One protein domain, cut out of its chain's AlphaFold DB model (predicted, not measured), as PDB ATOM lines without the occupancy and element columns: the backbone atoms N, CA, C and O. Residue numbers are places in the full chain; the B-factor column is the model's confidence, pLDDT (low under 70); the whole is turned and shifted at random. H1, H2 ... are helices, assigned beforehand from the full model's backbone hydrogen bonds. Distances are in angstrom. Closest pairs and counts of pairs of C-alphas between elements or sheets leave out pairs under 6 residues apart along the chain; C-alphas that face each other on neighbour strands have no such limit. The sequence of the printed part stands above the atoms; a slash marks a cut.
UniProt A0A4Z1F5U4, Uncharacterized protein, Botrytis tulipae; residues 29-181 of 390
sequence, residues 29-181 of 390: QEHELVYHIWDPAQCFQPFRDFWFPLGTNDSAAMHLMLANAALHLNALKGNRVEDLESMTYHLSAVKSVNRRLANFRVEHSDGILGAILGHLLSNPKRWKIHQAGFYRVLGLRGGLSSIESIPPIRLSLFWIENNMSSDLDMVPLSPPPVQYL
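Overview. This is residues 29 to 181 of the 390 residues of an uncharacterized protein of Botrytis tulipae (UniProt A0A4Z1F5U4). A compact body of helices is built round H5, which sits in the middle with H3 and H4 packed on one side of it and H6 and H7 on the other. The short H2 crosses steeply beside the beginnings of H3, H5 and H7, H1 crosses the later part of H3 farthest from the middle, and residues 169 to 181 fold back past H7 on the side away from H5. The 153 printed residues hold seven named helices, H1 to H7 in chain order, and no named strand; the class is all helix. The radius of gyration of the C-alphas is 15.1 A, and the rounded outline spans 43 by 34 by 27 A.

Arrangement. H1, residues 29 to 38, touches H3, residues 59 to 76, about perpendicular at 78 degrees; H3 does so with residues 66 to 73 alone, and the closest C-alphas, of Leu 33 and Ala 69, are 5.7 A apart. H2, residues 48 to 56, touches residues 61 to 65 alone of H3 at a steep tilt of 54 degrees, with the C-alphas of Gly 55 and Met 62 closest at 3.9 A. H3, H4, residues 84 to 102, and H5, residues 110 to 122, form an up and down bundle, each helix running against the one before it. The hairpin of H3 and H4 has a shallow tilt of 23 degrees, with the C-alphas of Ala 67 and Ser 86 closest at 4.2 A. H5 is the hub, touching five helices. Its closest C-alphas to H3 are those of Ala 115 and Ala 61, 4.1 A apart. H5 and H6, residues 127 to 140, are a hairpin at a shallow tilt of 13 degrees, with Leu 120 and Trp 127 closest, their C-alphas 5.3 A apart. H7, residues 151 to 168, touches H5 with residues 153 to 160 alone, the same way at a shallow tilt of 23 degrees; the closest C-alphas are those of Gly 114 and Ile 153, 6.5 A apart. H7 touches H2 with residues 151 to 156 alone, the C-alphas of Phe 50 and Pro 152 being closest at 4.5 A. H3 and H7 are apart. Every O i to N i+4 pair is within hydrogen-bond range in H1, H3, H4, H6 and H7; H5 has 7 of 9, and H2 has 2 of 5 beside 3 of 6 O i to N i+3 pairs.

Along the chain. H1 begins at C-alpha 29, (171.949, 158.261, 124.124). H3 measures 25.7 A, H4 26.9 A and H7 25.7 A from first to last C-alpha. H7 ends at C-alpha 168, (180.156, 127.601, 137.987).

Size, cuts and confidence. The C-alphas farthest apart, of Gly 78 and Gly 142, are 44.4 A apart. The printed part has no cut, and no link between the helices is long. Its mean pLDDT is 85.9; residues 40, 42 to 43, 80 to 82 and 121 to 124 are under 70.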
ATOM      1  N   GLN A  29     171.092 159.238 123.475       90.75
ATOM      2  CA  GLN A  29     171.949 158.261 124.124       90.75
ATOM      3  C   GLN A  29     171.280 156.889 124.200       90.75
ATOM      4  O   GLN A  29     171.863 155.904 123.741       90.75
ATOM      5  N   GLU A  30     170.033 156.784 124.674       92.38
ATOM      6  CA  GLU A  30     169.362 155.478 124.702       92.38
ATOM      7  C   GLU A  30     169.133 154.914 123.291       92.38
ATOM      8  O   GLU A  30     169.201 153.699 123.094       92.38
ATOM      9  N   HIS A  31     168.903 155.771 122.290       91.25
ATOM     10  CA  HIS A  31     168.810 155.322 120.898       91.25
ATOM     11  C   HIS A  31     170.153 154.810 120.355       91.25
ATOM     12  O   HIS A  31     170.149 153.828 119.610       91.25
ATOM     13  N   GLU A  32     171.288 155.410 120.736       91.00
ATOM     14  CA  GLU A  32     172.628 154.891 120.409       91.00
ATOM     15  C   GLU A  32     172.835 153.500 121.021       91.00
ATOM     16  O   GLU A  32     173.255 152.574 120.327       91.00
ATOM     17  N   LEU A  33     172.465 153.314 122.291       91.56
ATOM     18  CA  LEU A  33     172.575 152.021 122.975       91.56
ATOM     19  C   LEU A  33     171.682 150.949 122.340       91.56
ATOM     20  O   LEU A  33     172.101 149.804 122.162       91.56
ATOM     21  N   VAL A  34     170.458 151.307 121.957       91.19
ATOM     22  CA  VAL A  34     169.568 150.400 121.223       91.19
ATOM     23  C   VAL A  34     170.140 150.080 119.841       91.19
ATOM     24  O   VAL A  34     170.119 148.921 119.430       91.19
ATOM     25  N   TYR A  35     170.693 151.059 119.129       88.00
ATOM     26  CA  TYR A  35     171.361 150.806 117.855       88.00
ATOM     27  C   TYR A  35     172.545 149.846 118.023       88.00
ATOM     28  O   TYR A  35     172.682 148.916 117.230       88.00
ATOM     29  N   HIS A  36     173.337 150.016 119.084       86.62
ATOM     30  CA  HIS A  36     174.457 149.140 119.440       86.62
ATOM     31  C   HIS A  36     174.019 147.684 119.659       86.62
ATOM     32  O   HIS A  36     174.655 146.771 119.138       86.62
ATOM     33  N   ILE A  37     172.889 147.452 120.340       86.62
ATOM     34  CA  ILE A  37     172.302 146.104 120.506       86.62
ATOM     35  C   ILE A  37     172.008 145.440 119.149       86.62
ATOM     36  O   ILE A  37     172.178 144.227 118.979       86.62
ATOM     37  N   TRP A  38     171.528 146.229 118.187       83.12
ATOM     38  CA  TRP A  38     171.082 145.737 116.884       83.12
ATOM     39  C   TRP A  38     172.174 145.754 115.809       83.12
ATOM     40  O   TRP A  38     171.958 145.177 114.739       83.12
ATOM     41  N   ASP A  39     173.340 146.345 116.083       78.62
ATOM     42  CA  ASP A  39     174.450 146.428 115.138       78.62
ATOM     43  C   ASP A  39     175.105 145.049 114.927       78.62
ATOM     44  O   ASP A  39     175.747 144.519 115.839       78.62
ATOM     45  N   PRO A  40     174.977 144.440 113.730       69.12
ATOM     46  CA  PRO A  40     175.575 143.137 113.456       69.12
ATOM     47  C   PRO A  40     177.106 143.154 113.549       69.12
ATOM     48  O   PRO A  40     177.696 142.106 113.794       69.12
ATOM     49  N   ALA A  41     177.750 144.318 113.399       70.06
ATOM     50  CA  ALA A  41     179.200 144.442 113.525       70.06
ATOM     51  C   ALA A  41     179.698 144.283 114.972       70.06
ATOM     52  O   ALA A  41     180.867 143.974 115.179       70.06
ATOM     53  N   GLN A  42     178.828 144.489 115.966       68.38
ATOM     54  CA  GLN A  42     179.221 144.502 117.378       68.38
ATOM     55  C   GLN A  42     179.059 143.147 118.064       68.38
ATOM     56  O   GLN A  42     179.497 143.001 119.203       68.38
ATOM     57  N   CYS A  43     178.405 142.178 117.405       65.44
ATOM     58  CA  CYS A  43     178.092 140.855 117.959       65.44
ATOM     59  C   CYS A  43     177.569 140.914 119.414       65.44
ATOM     60  O   CYS A  43     177.887 140.045 120.225       65.44
ATOM     61  N   PHE A  44     176.786 141.946 119.760       70.00
ATOM     62  CA  PHE A  44     176.298 142.160 121.122       70.00
ATOM     63  C   PHE A  44     175.273 141.085 121.491       70.00
ATOM     64  O   PHE A  44     174.135 141.164 121.039       70.00
ATOM     65  N   GLN A  45     175.701 140.118 122.314       71.62
ATOM     66  CA  GLN A  45     174.932 139.012 122.906       71.62
ATOM     67  C   GLN A  45     173.994 138.278 121.925       71.62
ATOM     68  O   GLN A  45     172.949 138.812 121.537       71.62
ATOM     69  N   PRO A  46     174.254 137.002 121.583       75.94
ATOM     70  CA  PRO A  46     173.302 136.241 120.785       75.94
ATOM     71  C   PRO A  46     171.964 136.096 121.527       75.94
ATOM     72  O   PRO A  46     171.848 136.364 122.725       75.94
ATOM     73  N   PHE A  47     170.943 135.623 120.812       79.81
ATOM     74  CA  PHE A  47     169.610 135.328 121.346       79.81
ATOM     75  C   PHE A  47     168.723 136.551 121.632       79.81
ATOM     76  O   PHE A  47     167.742 136.462 122.381       79.81
ATOM     77  N   ARG A  48     169.043 137.700 121.025       82.62
ATOM     78  CA  ARG A  48     168.348 138.967 121.289       82.62
ATOM     79  C   ARG A  48     166.886 139.008 120.901       82.62
ATOM     80  O   ARG A  48     166.129 139.706 121.565       82.62
ATOM     81  N   ASP A  49     166.462 138.207 119.933       83.31
ATOM     82  CA  ASP A  49     165.051 138.124 119.547       83.31
ATOM     83  C   ASP A  49     164.155 137.633 120.693       83.31
ATOM     84  O   ASP A  49     162.954 137.898 120.699       83.31
ATOM     85  N   PHE A  50     164.726 136.950 121.692       84.94
ATOM     86  CA  PHE A  50     163.981 136.447 122.844       84.94
ATOM     87  C   PHE A  50     164.122 137.320 124.078       84.94
ATOM     88  O   PHE A  50     163.138 137.506 124.796       84.94
ATOM     89  N   TRP A  51     165.312 137.873 124.332       86.31
ATOM     90  CA  TRP A  51     165.501 138.722 125.502       86.31
ATOM     91  C   TRP A  51     165.072 140.166 125.247       86.31
ATOM     92  O   TRP A  51     164.432 140.726 126.126       86.31
ATOM     93  N   PHE A  52     165.308 140.758 124.069       89.00
ATOM     94  CA  PHE A  52     164.983 142.166 123.785       89.00
ATOM     95  C   PHE A  52     163.493 142.508 123.971       89.00
ATOM     96  O   PHE A  52     163.199 143.533 124.596       89.00
ATOM     97  N   PRO A  53     162.531 141.649 123.561       89.56
ATOM     98  CA  PRO A  53     161.114 141.888 123.833       89.56
ATOM     99  C   PRO A  53     160.758 141.983 125.322       89.56
ATOM    100  O   PRO A  53     159.736 142.568 125.671       89.56
ATOM    101  N   LEU A  54     161.563 141.420 126.228       89.44
ATOM    102  CA  LEU A  54     161.329 141.587 127.667       89.44
ATOM    103  C   LEU A  54     161.552 143.037 128.101       89.44
ATOM    104  O   LEU A  54     160.846 143.532 128.975       89.44
ATOM    105  N   GLY A  55     162.512 143.712 127.470       90.12
ATOM    106  CA  GLY A  55     162.866 145.098 127.735       90.12
ATOM    107  C   GLY A  55     161.809 146.033 127.198       90.12
ATOM    108  O   GLY A  55     161.318 146.871 127.937       90.12
ATOM    109  N   THR A  56     161.369 145.839 125.957       90.12
ATOM    110  CA  THR A  56     160.333 146.696 125.358       90.12
ATOM    111  C   THR A  56     158.985 146.619 126.083       90.12
ATOM    112  O   THR A  56     158.209 147.567 126.010       90.12
ATOM    113  N   ASN A  57     158.724 145.539 126.827       88.31
ATOM    114  CA  ASN A  57     157.500 145.354 127.609       88.31
ATOM    115  C   ASN A  57     157.603 145.800 129.082       88.31
ATOM    116  O   ASN A  57     156.579 145.848 129.765       88.31
ATOM    117  N   ASP A  58     158.795 146.107 129.607       91.38
ATOM    118  CA  ASP A  58     158.972 146.450 131.022       91.38
ATOM    119  C   ASP A  58     160.099 147.465 131.242       91.38
ATOM    120  O   ASP A  58     161.245 147.258 130.853       91.38
ATOM    121  N   SER A  59     159.793 148.562 131.937       92.62
ATOM    122  CA  SER A  59     160.748 149.656 132.137       92.62
ATOM    123  C   SER A  59     161.982 149.252 132.945       92.62
ATOM    124  O   SER A  59     163.072 149.755 132.689       92.62
ATOM    125  N   ALA A  60     161.857 148.334 133.910       92.12
ATOM    126  CA  ALA A  60     163.009 147.870 134.677       92.12
ATOM    127  C   ALA A  60     163.903 146.958 133.829       92.12
ATOM    128  O   ALA A  60     165.125 147.101 133.863       92.12
ATOM    129  N   ALA A  61     163.299 146.075 133.030       91.38
ATOM    130  CA  ALA A  61     164.035 145.249 132.079       91.38
ATOM    131  C   ALA A  61     164.743 146.103 131.012       91.38
ATOM    132  O   ALA A  61     165.909 145.848 130.717       91.38
ATOM    133  N   MET A  62     164.090 147.149 130.490       93.00
ATOM    134  CA  MET A  62     164.693 148.068 129.518       93.00
ATOM    135  C   MET A  62     165.916 148.787 130.086       93.00
ATOM    136  O   MET A  62     166.970 148.787 129.458       93.00
ATOM    137  N   HIS A  63     165.813 149.342 131.299       93.31
ATOM    138  CA  HIS A  63     166.969 149.958 131.951       93.31
ATOM    139  C   HIS A  63     168.127 148.955 132.102       93.31
ATOM    140  O   HIS A  63     169.270 149.303 131.839       93.31
ATOM    141  N   LEU A  64     167.870 147.691 132.453       90.50
ATOM    142  CA  LEU A  64     168.940 146.683 132.546       90.50
ATOM    143  C   LEU A  64     169.591 146.370 131.197       90.50
ATOM    144  O   LEU A  64     170.800 146.153 131.141       90.50
ATOM    145  N   MET A  65     168.821 146.370 130.110       89.94
ATOM    146  CA  MET A  65     169.378 146.209 128.766       89.94
ATOM    147  C   MET A  65     170.268 147.382 128.380       89.94
ATOM    148  O   MET A  65     171.378 147.156 127.906       89.94
ATOM    149  N   LEU A  66     169.815 148.612 128.634       91.62
ATOM    150  CA  LEU A  66     170.604 149.822 128.401       91.62
ATOM    151  C   LEU A  66     171.877 149.824 129.258       91.62
ATOM    152  O   LEU A  66     172.955 150.098 128.740       91.62
ATOM    153  N   ALA A  67     171.790 149.403 130.523       89.75
ATOM    154  CA  ALA A  67     172.944 149.248 131.408       89.75
ATOM    155  C   ALA A  67     173.993 148.284 130.829       89.75
ATOM    156  O   ALA A  67     175.184 148.598 130.816       89.75
ATOM    157  N   ASN A  68     173.556 147.124 130.329       86.81
ATOM    158  CA  ASN A  68     174.443 146.126 129.727       86.81
ATOM    159  C   ASN A  68     175.018 146.599 128.382       86.81
ATOM    160  O   ASN A  68     176.194 146.364 128.102       86.81
ATOM    161  N   ALA A  69     174.212 147.277 127.561       89.06
ATOM    162  CA  ALA A  69     174.656 147.862 126.300       89.06
ATOM    163  C   ALA A  69     175.720 148.942 126.533       89.06
ATOM    164  O   ALA A  69     176.760 148.909 125.877       89.06
ATOM    165  N   ALA A  70     175.511 149.827 127.514       89.50
ATOM    166  CA  ALA A  70     176.470 150.859 127.900       89.50
ATOM    167  C   ALA A  70     177.792 150.246 128.382       89.50
ATOM    168  O   ALA A  70     178.856 150.609 127.882       89.50
ATOM    169  N   LEU A  71     177.743 149.243 129.271       85.06
ATOM    170  CA  LEU A  71     178.947 148.537 129.739       85.06
ATOM    171  C   LEU A  71     179.737 147.917 128.589       85.06
ATOM    172  O   LEU A  71     180.959 148.039 128.540       85.06
ATOM    173  N   HIS A  72     179.053 147.266 127.649       84.94
ATOM    174  CA  HIS A  72     179.719 146.659 126.504       84.94
ATOM    175  C   HIS A  72     180.301 147.701 125.553       84.94
ATOM    176  O   HIS A  72     181.443 147.564 125.118       84.94
ATOM    177  N   LEU A  73     179.546 148.753 125.234       86.06
ATOM    178  CA  LEU A  73     180.016 149.835 124.374       86.06
ATOM    179  C   LEU A  73     181.243 150.532 124.983       86.06
ATOM    180  O   LEU A  73     182.211 150.813 124.280       86.06
ATOM    181  N   ASN A  74     181.253 150.744 126.298       84.12
ATOM    182  CA  ASN A  74     182.409 151.285 127.010       84.12
ATOM    183  C   ASN A  74     183.599 150.328 127.028       84.12
ATOM    184  O   ASN A  74     184.729 150.770 126.809       84.12
ATOM    185  N   ALA A  75     183.362 149.027 127.216       81.12
ATOM    186  CA  ALA A  75     184.416 148.022 127.147       81.12
ATOM    187  C   ALA A  75     185.100 148.015 125.770       81.12
ATOM    188  O   ALA A  75     186.330 147.936 125.706       81.12
ATOM    189  N   LEU A  76     184.333 148.180 124.685       82.25
ATOM    190  CA  LEU A  76     184.865 148.338 123.325       82.25
ATOM    191  C   LEU A  76     185.665 149.637 123.152       82.25
ATOM    192  O   LEU A  76     186.672 149.648 122.451       82.25
ATOM    193  N   LYS A  77     185.263 150.716 123.833       83.81
ATOM    194  CA  LYS A  77     186.002 151.991 123.895       83.81
ATOM    195  C   LYS A  77     187.249 151.930 124.801       83.81
ATOM    196  O   LYS A  77     187.947 152.931 124.933       83.81
ATOM    197  N   GLY A  78     187.545 150.787 125.428       78.06
ATOM    198  CA  GLY A  78     188.692 150.595 126.326       78.06
ATOM    199  C   GLY A  78     188.431 150.952 127.795       78.06
ATOM    200  O   GLY A  78     189.310 150.758 128.637       78.06
ATOM    201  N   ASN A  79     187.221 151.400 128.134       75.25
ATOM    202  CA  ASN A  79     186.821 151.759 129.492       75.25
ATOM    203  C   ASN A  79     186.207 150.539 130.193       75.25
ATOM    204  O   ASN A  79     185.058 150.182 129.955       75.25
ATOM    205  N   ARG A  80     186.985 149.877 131.058       61.03
ATOM    206  CA  ARG A  80     186.574 148.636 131.752       61.03
ATOM    207  C   ARG A  80     185.995 148.847 133.156       61.03
ATOM    208  O   ARG A  80     185.776 147.875 133.874       61.03
ATOM    209  N   VAL A  81     185.806 150.096 133.574       60.69
ATOM    210  CA  VAL A  81     185.230 150.444 134.882       60.69
ATOM    211  C   VAL A  81     183.723 150.641 134.716       60.69
ATOM    212  O   VAL A  81     183.305 151.177 133.692       60.69
ATOM    213  N   GLU A  82     182.926 150.213 135.704       61.78
ATOM    214  CA  GLU A  82     181.501 150.570 135.778       61.78
ATOM    215  C   GLU A  82     181.360 152.089 135.659       61.78
ATOM    216  O   GLU A  82     181.907 152.849 136.464       61.78
ATOM    217  N   ASP A  83     180.658 152.533 134.625       71.88
ATOM    218  CA  ASP A  83     180.450 153.942 134.361       71.88
ATOM    219  C   ASP A  83     179.216 154.462 135.111       71.88
ATOM    220  O   ASP A  83     178.311 153.722 135.512       71.88
ATOM    221  N   LEU A  84     179.183 155.778 135.332       76.94
ATOM    222  CA  LEU A  84     178.075 156.442 136.025       76.94
ATOM    223  C   LEU A  84     176.727 156.198 135.324       76.94
ATOM    224  O   LEU A  84     175.682 156.147 135.979       76.94
ATOM    225  N   GLU A  85     176.756 156.023 134.006       76.50
ATOM    226  CA  GLU A  85     175.581 155.807 133.174       76.50
ATOM    227  C   GLU A  85     174.962 154.419 133.392       76.50
ATOM    228  O   GLU A  85     173.792 154.327 133.777       76.50
ATOM    229  N   SER A  86     175.739 153.337 133.258       81.12
ATOM    230  CA  SER A  86     175.242 151.984 133.523       81.12
ATOM    231  C   SER A  86     174.734 151.844 134.956       81.12
ATOM    232  O   SER A  86     173.659 151.280 135.190       81.12
ATOM    233  N   MET A  87     175.437 152.446 135.923       84.06
ATOM    234  CA  MET A  87     174.983 152.486 137.316       84.06
ATOM    235  C   MET A  87     173.628 153.190 137.473       84.06
ATOM    236  O   MET A  87     172.799 152.753 138.277       84.06
ATOM    237  N   THR A  88     173.371 154.252 136.707       88.12
ATOM    238  CA  THR A  88     172.105 155.001 136.755       88.12
ATOM    239  C   THR A  88     170.936 154.149 136.263       88.12
ATOM    240  O   THR A  88     169.895 154.069 136.932       88.12
ATOM    241  N   TYR A  89     171.111 153.451 135.141       90.50
ATOM    242  CA  TYR A  89     170.106 152.518 134.640       90.50
ATOM    243  C   TYR A  89     169.892 151.345 135.605       90.50
ATOM    244  O   TYR A  89     168.753 151.020 135.957       90.50
ATOM    245  N   HIS A  90     170.975 150.753 136.114       87.31
ATOM    246  CA  HIS A  90     170.898 149.652 137.071       87.31
ATOM    247  C   HIS A  90     170.142 150.059 138.346       87.31
ATOM    248  O   HIS A  90     169.245 149.342 138.800       87.31
ATOM    249  N   LEU A  91     170.434 151.240 138.900       88.38
ATOM    250  CA  LEU A  91     169.740 151.773 140.073       88.38
ATOM    251  C   LEU A  91     168.243 151.982 139.807       88.38
ATOM    252  O   LEU A  91     167.417 151.700 140.679       88.38
ATOM    253  N   SER A  92     167.887 152.454 138.612       91.44
ATOM    254  CA  SER A  92     166.492 152.653 138.203       91.44
ATOM    255  C   SER A  92     165.729 151.329 138.135       91.44
ATOM    256  O   SER A  92     164.612 151.229 138.655       91.44
ATOM    257  N   ALA A  93     166.356 150.283 137.595       90.62
ATOM    258  CA  ALA A  93     165.795 148.937 137.575       90.62
ATOM    259  C   ALA A  93     165.605 148.359 138.987       90.62
ATOM    260  O   ALA A  93     164.497 147.934 139.323       90.62
ATOM    261  N   VAL A  94     166.629 148.437 139.851       88.62
ATOM    262  CA  VAL A  94     166.547 147.954 141.243       88.62
ATOM    263  C   VAL A  94     165.423 148.660 142.006       88.62
ATOM    264  O   VAL A  94     164.636 148.008 142.694       88.62
ATOM    265  N   LYS A  95     165.311 149.990 141.877       90.81
ATOM    266  CA  LYS A  95     164.236 150.772 142.513       90.81
ATOM    267  C   LYS A  95     162.853 150.309 142.051       90.81
ATOM    268  O   LYS A  95     161.965 150.132 142.885       90.81
ATOM    269  N   SER A  96     162.681 150.088 140.748       91.19
ATOM    270  CA  SER A  96     161.420 149.613 140.170       91.19
ATOM    271  C   SER A  96     161.054 148.213 140.672       91.19
ATOM    272  O   SER A  96     159.945 148.009 141.171       91.19
ATOM    273  N   VAL A  97     161.995 147.262 140.635       89.25
ATOM    274  CA  VAL A  97     161.773 145.889 141.120       89.25
ATOM    275  C   VAL A  97     161.437 145.883 142.611       89.25
ATOM    276  O   VAL A  97     160.444 145.276 143.002       89.25
ATOM    277  N   ASN A  98     162.186 146.609 143.445       89.38
ATOM    278  CA  ASN A  98     161.928 146.663 144.887       89.38
ATOM    279  C   ASN A  98     160.543 147.241 145.218       89.38
ATOM    280  O   ASN A  98     159.843 146.690 146.068       89.38
ATOM    281  N   ARG A  99     160.118 148.308 144.526       91.75
ATOM    282  CA  ARG A  99     158.769 148.878 144.687       91.75
ATOM    283  C   ARG A  99     157.686 147.850 144.348       91.75
ATOM    284  O   ARG A  99     156.750 147.668 145.122       91.75
ATOM    285  N   ARG A 100     157.836 147.147 143.222       89.31
ATOM    286  CA  ARG A 100     156.873 146.131 142.766       89.31
ATOM    287  C   ARG A 100     156.800 144.943 143.712       89.31
ATOM    288  O   ARG A 100     155.713 144.459 143.996       89.31
ATOM    289  N   LEU A 101     157.940 144.499 144.240       87.00
ATOM    290  CA  LEU A 101     157.991 143.425 145.231       87.00
ATOM    291  C   LEU A 101     157.312 143.825 146.548       87.00
ATOM    292  O   LEU A 101     156.627 142.996 147.144       87.00
ATOM    293  N   ALA A 102     157.435 145.085 146.979       88.19
ATOM    294  CA  ALA A 102     156.706 145.595 148.143       88.19
ATOM    295  C   ALA A 102     155.179 145.588 147.925       88.19
ATOM    296  O   ALA A 102     154.422 145.314 148.854       88.19
ATOM    297  N   ASN A 103     154.737 145.795 146.680       86.69
ATOM    298  CA  ASN A 103     153.329 145.819 146.274       86.69
ATOM    299  C   ASN A 103     152.921 144.592 145.438       86.69
ATOM    300  O   ASN A 103     152.043 144.688 144.577       86.69
ATOM    301  N   PHE A 104     153.531 143.424 145.676       85.12
ATOM    302  CA  PHE A 104     153.433 142.282 144.753       85.12
ATOM    303  C   PHE A 104     151.996 141.800 144.502       85.12
ATOM    304  O   PHE A 104     151.684 141.324 143.418       85.12
ATOM    305  N   ARG A 105     151.076 141.985 145.460       78.06
ATOM    306  CA  ARG A 105     149.648 141.653 145.274       78.06
ATOM    307  C   ARG A 105     149.004 142.387 144.092       78.06
ATOM    308  O   ARG A 105     148.049 141.879 143.520       78.06
ATOM    309  N   VAL A 106     149.521 143.561 143.740       73.56
ATOM    310  CA  VAL A 106     148.985 144.432 142.684       73.56
ATOM    311  C   VAL A 106     149.947 144.508 141.493       73.56
ATOM    312  O   VAL A 106     149.505 144.511 140.351       73.56
ATOM    313  N   GLU A 107     151.263 144.474 141.723       80.44
ATOM    314  CA  GLU A 107     152.296 144.686 140.691       80.44
ATOM    315  C   GLU A 107     153.014 143.380 140.255       80.44
ATOM    316  O   GLU A 107     154.244 143.304 140.256       80.44
ATOM    317  N   HIS A 108     152.260 142.345 139.855       79.19
ATOM    318  CA  HIS A 108     152.758 140.986 139.533       79.19
ATOM    319  C   HIS A 108     152.737 140.620 138.033       79.19
ATOM    320  O   HIS A 108     152.616 139.447 137.674       79.19
ATOM    321  N   SER A 109     152.841 141.612 137.144       84.00
ATOM    322  CA  SER A 109     152.868 141.381 135.691       84.00
ATOM    323  C   SER A 109     154.077 140.550 135.238       84.00
ATOM    324  O   SER A 109     155.106 140.516 135.912       84.00
ATOM    325  N   ASP A 110     153.994 139.943 134.050       83.62
ATOM    326  CA  ASP A 110     155.097 139.193 133.424       83.62
ATOM    327  C   ASP A 110     156.411 139.973 133.332       83.62
ATOM    328  O   ASP A 110     157.491 139.404 133.500       83.62
ATOM    329  N   GLY A 111     156.320 141.293 133.161       84.00
ATOM    330  CA  GLY A 111     157.478 142.178 133.111       84.00
ATOM    331  C   GLY A 111     158.375 142.104 134.355       84.00
ATOM    332  O   GLY A 111     159.584 142.296 134.240       84.00
ATOM    333  N   ILE A 112     157.841 141.736 135.532       86.00
ATOM    334  CA  ILE A 112     158.659 141.618 136.753       86.00
ATOM    335  C   ILE A 112     159.638 140.452 136.641       86.00
ATOM    336  O   ILE A 112     160.767 140.551 137.116       86.00
ATOM    337  N   LEU A 113     159.236 139.365 135.974       87.75
ATOM    338  CA  LEU A 113     160.114 138.230 135.718       87.75
ATOM    339  C   LEU A 113     161.220 138.632 134.745       87.75
ATOM    340  O   LEU A 113     162.379 138.342 135.019       87.75
ATOM    341  N   GLY A 114     160.885 139.354 133.671       86.00
ATOM    342  CA  GLY A 114     161.874 139.892 132.732       86.00
ATOM    343  C   GLY A 114     162.893 140.814 133.410       86.00
ATOM    344  O   GLY A 114     164.096 140.675 133.198       86.00
ATOM    345  N   ALA A 115     162.433 141.693 134.302       86.25
ATOM    346  CA  ALA A 115     163.303 142.578 135.072       86.25
ATOM    347  C   ALA A 115     164.226 141.812 136.035       86.25
ATOM    348  O   ALA A 115     165.424 142.082 136.102       86.25
ATOM    349  N   ILE A 116     163.700 140.819 136.760       83.88
ATOM    350  CA  ILE A 116     164.516 139.988 137.657       83.88
ATOM    351  C   ILE A 116     165.519 139.139 136.854       83.88
ATOM    352  O   ILE A 116     166.664 138.997 137.284       83.88
ATOM    353  N   LEU A 117     165.133 138.630 135.676       84.31
ATOM    354  CA  LEU A 117     166.044 137.934 134.761       84.31
ATOM    355  C   LEU A 117     167.192 138.844 134.311       84.31
ATOM    356  O   LEU A 117     168.349 138.440 134.387       84.31
ATOM    357  N   GLY A 118     166.906 140.089 133.920       79.88
ATOM    358  CA  GLY A 118     167.948 141.060 133.566       79.88
ATOM    359  C   GLY A 118     168.934 141.321 134.714       79.88
ATOM    360  O   GLY A 118     170.135 141.469 134.482       79.88
ATOM    361  N   HIS A 119     168.463 141.300 135.967       75.69
ATOM    362  CA  HIS A 119     169.330 141.453 137.137       75.69
ATOM    363  C   HIS A 119     170.290 140.272 137.337       75.69
ATOM    364  O   HIS A 119     171.412 140.497 137.798       75.69
ATOM    365  N   LEU A 120     169.906 139.043 136.963       70.50
ATOM    366  CA  LEU A 120     170.787 137.866 137.059       70.50
ATOM    367  C   LEU A 120     172.088 138.056 136.276       70.50
ATOM    368  O   LEU A 120     173.147 137.672 136.765       70.50
ATOM    369  N   LEU A 121     172.002 138.676 135.097       66.56
ATOM    370  CA  LEU A 121     173.146 138.922 134.216       66.56
ATOM    371  C   LEU A 121     174.074 140.025 134.738       66.56
ATOM    372  O   LEU A 121     175.275 139.996 134.500       66.56
ATOM    373  N   SER A 122     173.519 140.998 135.460       65.31
ATOM    374  CA  SER A 122     174.242 142.217 135.840       65.31
ATOM    375  C   SER A 122     175.204 142.060 137.023       65.31
ATOM    376  O   SER A 122     176.106 142.876 137.183       65.31
ATOM    377  N   ASN A 123     175.033 141.050 137.886       67.81
ATOM    378  CA  ASN A 123     175.879 140.901 139.075       67.81
ATOM    379  C   ASN A 123     176.211 139.432 139.391       67.81
ATOM    380  O   ASN A 123     175.522 138.797 140.199       67.81
ATOM    381  N   PRO A 124     177.329 138.909 138.850       66.88
ATOM    382  CA  PRO A 124     177.769 137.539 139.101       66.88
ATOM    383  C   PRO A 124     177.997 137.222 140.582       66.88
ATOM    384  O   PRO A 124     177.831 136.083 140.991       66.88
ATOM    385  N   LYS A 125     178.331 138.202 141.435       72.38
ATOM    386  CA  LYS A 125     178.522 137.966 142.883       72.38
ATOM    387  C   LYS A 125     177.198 137.771 143.622       72.38
ATOM    388  O   LYS A 125     177.152 137.080 144.637       72.38
ATOM    389  N   ARG A 126     176.122 138.384 143.126       75.25
ATOM    390  CA  ARG A 126     174.780 138.343 143.730       75.25
ATOM    391  C   ARG A 126     173.829 137.397 143.006       75.25
ATOM    392  O   ARG A 126     172.665 137.306 143.389       75.25
ATOM    393  N   TRP A 127     174.317 136.663 142.011       79.44
ATOM    394  CA  TRP A 127     173.495 135.816 141.153       79.44
ATOM    395  C   TRP A 127     172.616 134.840 141.954       79.44
ATOM    396  O   TRP A 127     171.420 134.780 141.700       79.44
ATOM    397  N   LYS A 128     173.150 134.166 142.992       83.81
ATOM    398  CA  LYS A 128     172.372 133.240 143.844       83.81
ATOM    399  C   LYS A 128     171.181 133.926 144.508       83.81
ATOM    400  O   LYS A 128     170.114 133.333 144.621       83.81
ATOM    401  N   ILE A 129     171.359 135.175 144.940       84.88
ATOM    402  CA  ILE A 129     170.307 135.965 145.591       84.88
ATOM    403  C   ILE A 129     169.226 136.312 144.564       84.88
ATOM    404  O   ILE A 129     168.042 136.106 144.824       84.88
ATOM    405  N   HIS A 130     169.628 136.787 143.384       84.06
ATOM    406  CA  HIS A 130     168.697 137.107 142.303       84.06
ATOM    407  C   HIS A 130     167.981 135.855 141.766       84.06
ATOM    408  O   HIS A 130     166.783 135.921 141.505       84.06
ATOM    409  N   GLN A 131     168.659 134.705 141.686       88.88
ATOM    410  CA  GLN A 131     168.077 133.432 141.246       88.88
ATOM    411  C   GLN A 131     167.052 132.937 142.266       88.88
ATOM    412  O   GLN A 131     165.920 132.626 141.899       88.88
ATOM    413  N   ALA A 132     167.399 132.943 143.555       89.12
ATOM    414  CA  ALA A 132     166.458 132.603 144.618       89.12
ATOM    415  C   ALA A 132     165.233 133.539 144.613       89.12
ATOM    416  O   ALA A 132     164.099 133.078 144.746       89.12
ATOM    417  N   GLY A 133     165.446 134.842 144.402       88.19
ATOM    418  CA  GLY A 133     164.373 135.823 144.239       88.19
ATOM    419  C   GLY A 133     163.473 135.522 143.038       88.19
ATOM    420  O   GLY A 133     162.250 135.507 143.186       88.19
ATOM    421  N   PHE A 134     164.065 135.213 141.882       91.50
ATOM    422  CA  PHE A 134     163.343 134.834 140.667       91.50
ATOM    423  C   PHE A 134     162.444 133.622 140.901       91.50
ATOM    424  O   PHE A 134     161.240 133.701 140.668       91.50
ATOM    425  N   TYR A 135     162.994 132.521 141.423       92.81
ATOM    426  CA  TYR A 135     162.219 131.299 141.650       92.81
ATOM    427  C   TYR A 135     161.154 131.462 142.735       92.81
ATOM    428  O   TYR A 135     160.091 130.852 142.635       92.81
ATOM    429  N   ARG A 136     161.373 132.330 143.731       91.81
ATOM    430  CA  ARG A 136     160.333 132.677 144.708       91.81
ATOM    431  C   ARG A 136     159.159 133.396 144.043       91.81
ATOM    432  O   ARG A 136     158.015 133.019 144.277       91.81
ATOM    433  N   VAL A 137     159.431 134.401 143.210       91.19
ATOM    434  CA  VAL A 137     158.391 135.128 142.464       91.19
ATOM    435  C   VAL A 137     157.685 134.200 141.477       91.19
ATOM    436  O   VAL A 137     156.460 134.195 141.413       91.19
ATOM    437  N   LEU A 138     158.437 133.367 140.763       92.81
ATOM    438  CA  LEU A 138     157.889 132.376 139.845       92.81
ATOM    439  C   LEU A 138     156.979 131.372 140.569       92.81
ATOM    440  O   LEU A 138     155.885 131.084 140.092       92.81
ATOM    441  N   GLY A 139     157.385 130.887 141.745       93.19
ATOM    442  CA  GLY A 139     156.573 130.002 142.583       93.19
ATOM    443  C   GLY A 139     155.241 130.634 142.994       93.19
ATOM    444  O   GLY A 139     154.203 129.987 142.888       93.19
ATOM    445  N   LEU A 140     155.242 131.922 143.357       90.00
ATOM    446  CA  LEU A 140     154.012 132.674 143.653       90.00
ATOM    447  C   LEU A 140     153.089 132.833 142.436       90.00
ATOM    448  O   LEU A 140     151.895 133.062 142.609       90.00
ATOM    449  N   ARG A 141     153.623 132.707 141.217       89.44
ATOM    450  CA  ARG A 141     152.862 132.782 139.961       89.44
ATOM    451  C   ARG A 141     152.410 131.421 139.431       89.44
ATOM    452  O   ARG A 141     151.799 131.371 138.372       89.44
ATOM    453  N   GLY A 142     152.665 130.336 140.161       90.19
ATOM    454  CA  GLY A 142     152.290 128.978 139.754       90.19
ATOM    455  C   GLY A 142     153.438 128.153 139.169       90.19
ATOM    456  O   GLY A 142     153.201 127.076 138.636       90.19
ATOM    457  N   GLY A 143     154.686 128.615 139.287       93.44
ATOM    458  CA  GLY A 143     155.868 127.867 138.858       93.44
ATOM    459  C   GLY A 143     156.122 127.949 137.352       93.44
ATOM    460  O   GLY A 143     155.614 128.834 136.668       93.44
ATOM    461  N   LEU A 144     156.929 127.024 136.820       93.94
ATOM    462  CA  LEU A 144     157.326 127.021 135.403       93.94
ATOM    463  C   LEU A 144     156.139 126.951 134.433       93.94
ATOM    464  O   LEU A 144     156.188 127.578 133.380       93.94
ATOM    465  N   SER A 145     155.053 126.266 134.800       93.44
ATOM    466  CA  SER A 145     153.845 126.180 133.968       93.44
ATOM    467  C   SER A 145     153.232 127.552 133.667       93.44
ATOM    468  O   SER A 145     152.680 127.742 132.589       93.44
ATOM    469  N   SER A 146     153.384 128.526 134.575       92.88
ATOM    470  CA  SER A 146     152.861 129.891 134.410       92.88
ATOM    471  C   SER A 146     153.546 130.692 133.305       92.88
ATOM    472  O   SER A 146     152.976 131.654 132.799       92.88
ATOM    473  N   ILE A 147     154.763 130.298 132.931       93.00
ATOM    474  CA  ILE A 147     155.551 130.958 131.891       93.00
ATOM    475  C   ILE A 147     155.753 130.070 130.668       93.00
ATOM    476  O   ILE A 147     156.317 130.538 129.689       93.00
ATOM    477  N   GLU A 148     155.303 128.811 130.687       92.56
ATOM    478  CA  GLU A 148     155.553 127.840 129.615       92.56
ATOM    479  C   GLU A 148     155.027 128.312 128.259       92.56
ATOM    480  O   GLU A 148     155.658 128.040 127.250       92.56
ATOM    481  N   SER A 149     153.926 129.067 128.240       90.62
ATOM    482  CA  SER A 149     153.329 129.668 127.041       90.62
ATOM    483  C   SER A 149     153.889 131.051 126.682       90.62
ATOM    484  O   SER A 149     153.362 131.703 125.780       90.62
ATOM    485  N   ILE A 150     154.946 131.512 127.364       91.81
ATOM    486  CA  ILE A 150     155.572 132.830 127.181       91.81
ATOM    487  C   ILE A 150     157.026 132.638 126.700       91.81
ATOM    488  O   ILE A 150     157.965 132.702 127.508       91.81
ATOM    489  N   PRO A 151     157.253 132.411 125.387       90.94
ATOM    490  CA  PRO A 151     158.569 132.068 124.850       90.94
ATOM    491  C   PRO A 151     159.691 133.049 125.224       90.94
ATOM    492  O   PRO A 151     160.737 132.564 125.655       90.94
ATOM    493  N   PRO A 152     159.506 134.389 125.156       90.88
ATOM    494  CA  PRO A 152     160.552 135.339 125.545       90.88
ATOM    495  C   PRO A 152     161.086 135.101 126.961       90.88
ATOM    496  O   PRO A 152     162.295 135.128 127.181       90.88
ATOM    497  N   ILE A 153     160.206 134.790 127.923       91.81
ATOM    498  CA  ILE A 153     160.608 134.515 129.308       91.81
ATOM    499  C   ILE A 153     161.269 133.139 129.415       91.81
ATOM    500  O   ILE A 153     162.332 133.037 130.025       91.81
ATOM    501  N   ARG A 154     160.689 132.079 128.826       93.62
ATOM    502  CA  ARG A 154     161.257 130.716 128.931       93.62
ATOM    503  C   ARG A 154     162.629 130.606 128.302       93.62
ATOM    504  O   ARG A 154     163.519 130.010 128.904       93.62
ATOM    505  N   LEU A 155     162.787 131.163 127.110       92.50
ATOM    506  CA  LEU A 155     164.034 131.116 126.363       92.50
ATOM    507  C   LEU A 155     165.096 131.996 127.026       92.50
ATOM    508  O   LEU A 155     166.229 131.547 127.181       92.50
ATOM    509  N   SER A 156     164.730 133.181 127.524       91.69
ATOM    510  CA  SER A 156     165.664 134.018 128.290       91.69
ATOM    511  C   SER A 156     166.093 133.358 129.600       91.69
ATOM    512  O   SER A 156     167.281 133.360 129.908       91.69
ATOM    513  N   LEU A 157     165.171 132.740 130.349       93.31
ATOM    514  CA  LEU A 157     165.509 131.969 131.551       93.31
ATOM    515  C   LEU A 157     166.493 130.841 131.220       93.31
ATOM    516  O   LEU A 157     167.529 130.733 131.869       93.31
ATOM    517  N   PHE A 158     166.195 130.047 130.188       94.00
ATOM    518  CA  PHE A 158     167.063 128.961 129.733       94.00
ATOM    519  C   PHE A 158     168.465 129.466 129.375       94.00
ATOM    520  O   PHE A 158     169.461 128.909 129.837       94.00
ATOM    521  N   TRP A 159     168.551 130.543 128.595       91.81
ATOM    522  CA  TRP A 159     169.815 131.135 128.169       91.81
ATOM    523  C   TRP A 159     170.633 131.684 129.347       91.81
ATOM    524  O   TRP A 159     171.800 131.322 129.517       91.81
ATOM    525  N   ILE A 160     170.024 132.510 130.198       90.00
ATOM    526  CA  ILE A 160     170.687 133.141 131.352       90.00
ATOM    527  C   ILE A 160     171.168 132.080 132.341       90.00
ATOM    528  O   ILE A 160     172.314 132.116 132.791       90.00
ATOM    529  N   GLU A 161     170.315 131.109 132.661       91.38
ATOM    530  CA  GLU A 161     170.647 130.075 133.633       91.38
ATOM    531  C   GLU A 161     171.779 129.174 133.141       91.38
ATOM    532  O   GLU A 161     172.670 128.856 133.925       91.38
ATOM    533  N   ASN A 162     171.805 128.805 131.858       93.88
ATOM    534  CA  ASN A 162     172.879 127.972 131.310       93.88
ATOM    535  C   ASN A 162     174.224 128.707 131.227       93.88
ATOM    536  O   ASN A 162     175.258 128.066 131.407       93.88
ATOM    537  N   ASN A 163     174.240 130.029 131.014       91.12
ATOM    538  CA  ASN A 163     175.479 130.809 131.132       91.12
ATOM    539  C   ASN A 163     176.049 130.717 132.548       91.12
ATOM    540  O   ASN A 163     177.161 130.229 132.739       91.12
ATOM    541  N   MET A 164     175.242 131.077 133.548       88.69
ATOM    542  CA  MET A 164     175.681 131.075 134.946       88.69
ATOM    543  C   MET A 164     176.025 129.670 135.455       88.69
ATOM    544  O   MET A 164     176.988 129.485 136.198       88.69
ATOM    545  N   SER A 165     175.244 128.671 135.046       92.56
ATOM    546  CA  SER A 165     175.472 127.268 135.399       92.56
ATOM    547  C   SER A 165     176.763 126.742 134.777       92.56
ATOM    548  O   SER A 165     177.489 126.002 135.429       92.56
ATOM    549  N   SER A 166     177.098 127.178 133.559       94.31
ATOM    550  CA  SER A 166     178.379 126.862 132.930       94.31
ATOM    551  C   SER A 166     179.558 127.503 133.650       94.31
ATOM    552  O   SER A 166     180.550 126.819 133.868       94.31
ATOM    553  N   ASP A 167     179.475 128.781 134.015       91.00
ATOM    554  CA  ASP A 167     180.588 129.492 134.664       91.00
ATOM    555  C   ASP A 167     180.971 128.872 136.020       91.00
ATOM    556  O   ASP A 167     182.103 128.999 136.489       91.00
ATOM    557  N   LEU A 168     180.017 128.194 136.659       90.81
ATOM    558  CA  LEU A 168     180.156 127.601 137.987       90.81
ATOM    559  C   LEU A 168     180.177 126.065 137.969       90.81
ATOM    560  O   LEU A 168     180.304 125.460 139.033       90.81
ATOM    561  N   ASP A 169     180.056 125.455 136.788       93.69
ATOM    562  CA  ASP A 169     179.871 124.016 136.567       93.69
ATOM    563  C   ASP A 169     178.834 123.389 137.516       93.69
ATOM    564  O   ASP A 169     179.150 122.585 138.405       93.69
ATOM    565  N   MET A 170     177.591 123.843 137.353       92.44
ATOM    566  CA  MET A 170     176.418 123.376 138.086       92.44
ATOM    567  C   MET A 170     175.316 122.930 137.128       92.44
ATOM    568  O   MET A 170     175.243 123.361 135.980       92.44
ATOM    569  N   VAL A 171     174.392 122.128 137.648       94.12
ATOM    570  CA  VAL A 171     173.172 121.742 136.938       94.12
ATOM    571  C   VAL A 171     172.174 122.918 136.939       94.12
ATOM    572  O   VAL A 171     171.869 123.422 138.027       94.12
ATOM    573  N   PRO A 172     171.640 123.345 135.775       93.44
ATOM    574  CA  PRO A 172     170.543 124.315 135.700       93.44
ATOM    575  C   PRO A 172     169.326 123.876 136.531       93.44
ATOM    576  O   PRO A 172     169.016 122.686 136.591       93.44
ATOM    577  N   LEU A 173     168.616 124.815 137.171       92.44
ATOM    578  CA  LEU A 173     167.440 124.473 137.984       92.44
ATOM    579  C   LEU A 173     166.192 124.239 137.127       92.44
ATOM    580  O   LEU A 173     165.335 123.441 137.513       92.44
ATOM    581  N   SER A 174     166.067 124.931 135.993       92.25
ATOM    582  CA  SER A 174     164.949 124.750 135.073       92.25
ATOM    583  C   SER A 174     165.285 123.748 133.963       92.25
ATOM    584  O   SER A 174     166.389 123.764 133.412       92.25
ATOM    585  N   PRO A 175     164.333 122.870 133.591       93.19
ATOM    586  CA  PRO A 175     164.501 122.007 132.437       93.19
ATOM    587  C   PRO A 175     164.491 122.837 131.139       93.19
ATOM    588  O   PRO A 175     163.813 123.875 131.073       93.19
ATOM    589  N   PRO A 176     165.180 122.364 130.083       93.25
ATOM    590  CA  PRO A 176     165.152 123.008 128.776       93.25
ATOM    591  C   PRO A 176     163.719 123.153 128.238       93.25
ATOM    592  O   PRO A 176     162.947 122.192 128.300       93.25
ATOM    593  N   PRO A 177     163.342 124.310 127.662       93.50
ATOM    594  CA  PRO A 177     162.033 124.508 127.046       93.50
ATOM    595  C   PRO A 177     161.986 123.863 125.649       93.50
ATOM    596  O   PRO A 177     161.956 124.551 124.630       93.50
ATOM    597  N   VAL A 178     162.011 122.527 125.597       89.44
ATOM    598  CA  VAL A 178     162.208 121.726 124.368       89.44
ATOM    599  C   VAL A 178     161.257 122.084 123.223       89.44
ATOM    600  O   VAL A 178     161.665 122.059 122.067       89.44
ATOM    601  N   GLN A 179     160.030 122.503 123.535       88.44
ATOM    602  CA  GLN A 179     159.024 122.933 122.557       88.44
ATOM    603  C   GLN A 179     159.430 124.166 121.734       88.44
ATOM    604  O   GLN A 179     158.890 124.392 120.653       88.44
ATOM    605  N   TYR A 180     160.374 124.961 122.240       88.38
ATOM    606  CA  TYR A 180     160.892 126.158 121.581       88.38
ATOM    607  C   TYR A 180     162.314 125.984 121.043       88.38
ATOM    608  O   TYR A 180     162.793 126.843 120.310       88.38
ATOM    609  N   LEU A 181     162.990 124.879 121.374       86.25
ATOM    610  CA  LEU A 181     164.373 124.605 120.970       86.25
ATOM    611  C   LEU A 181     164.461 123.860 119.629       86.25
ATOM    612  O   LEU A 181     165.412 123.119 119.381       86.25
TER     613      LEU A 181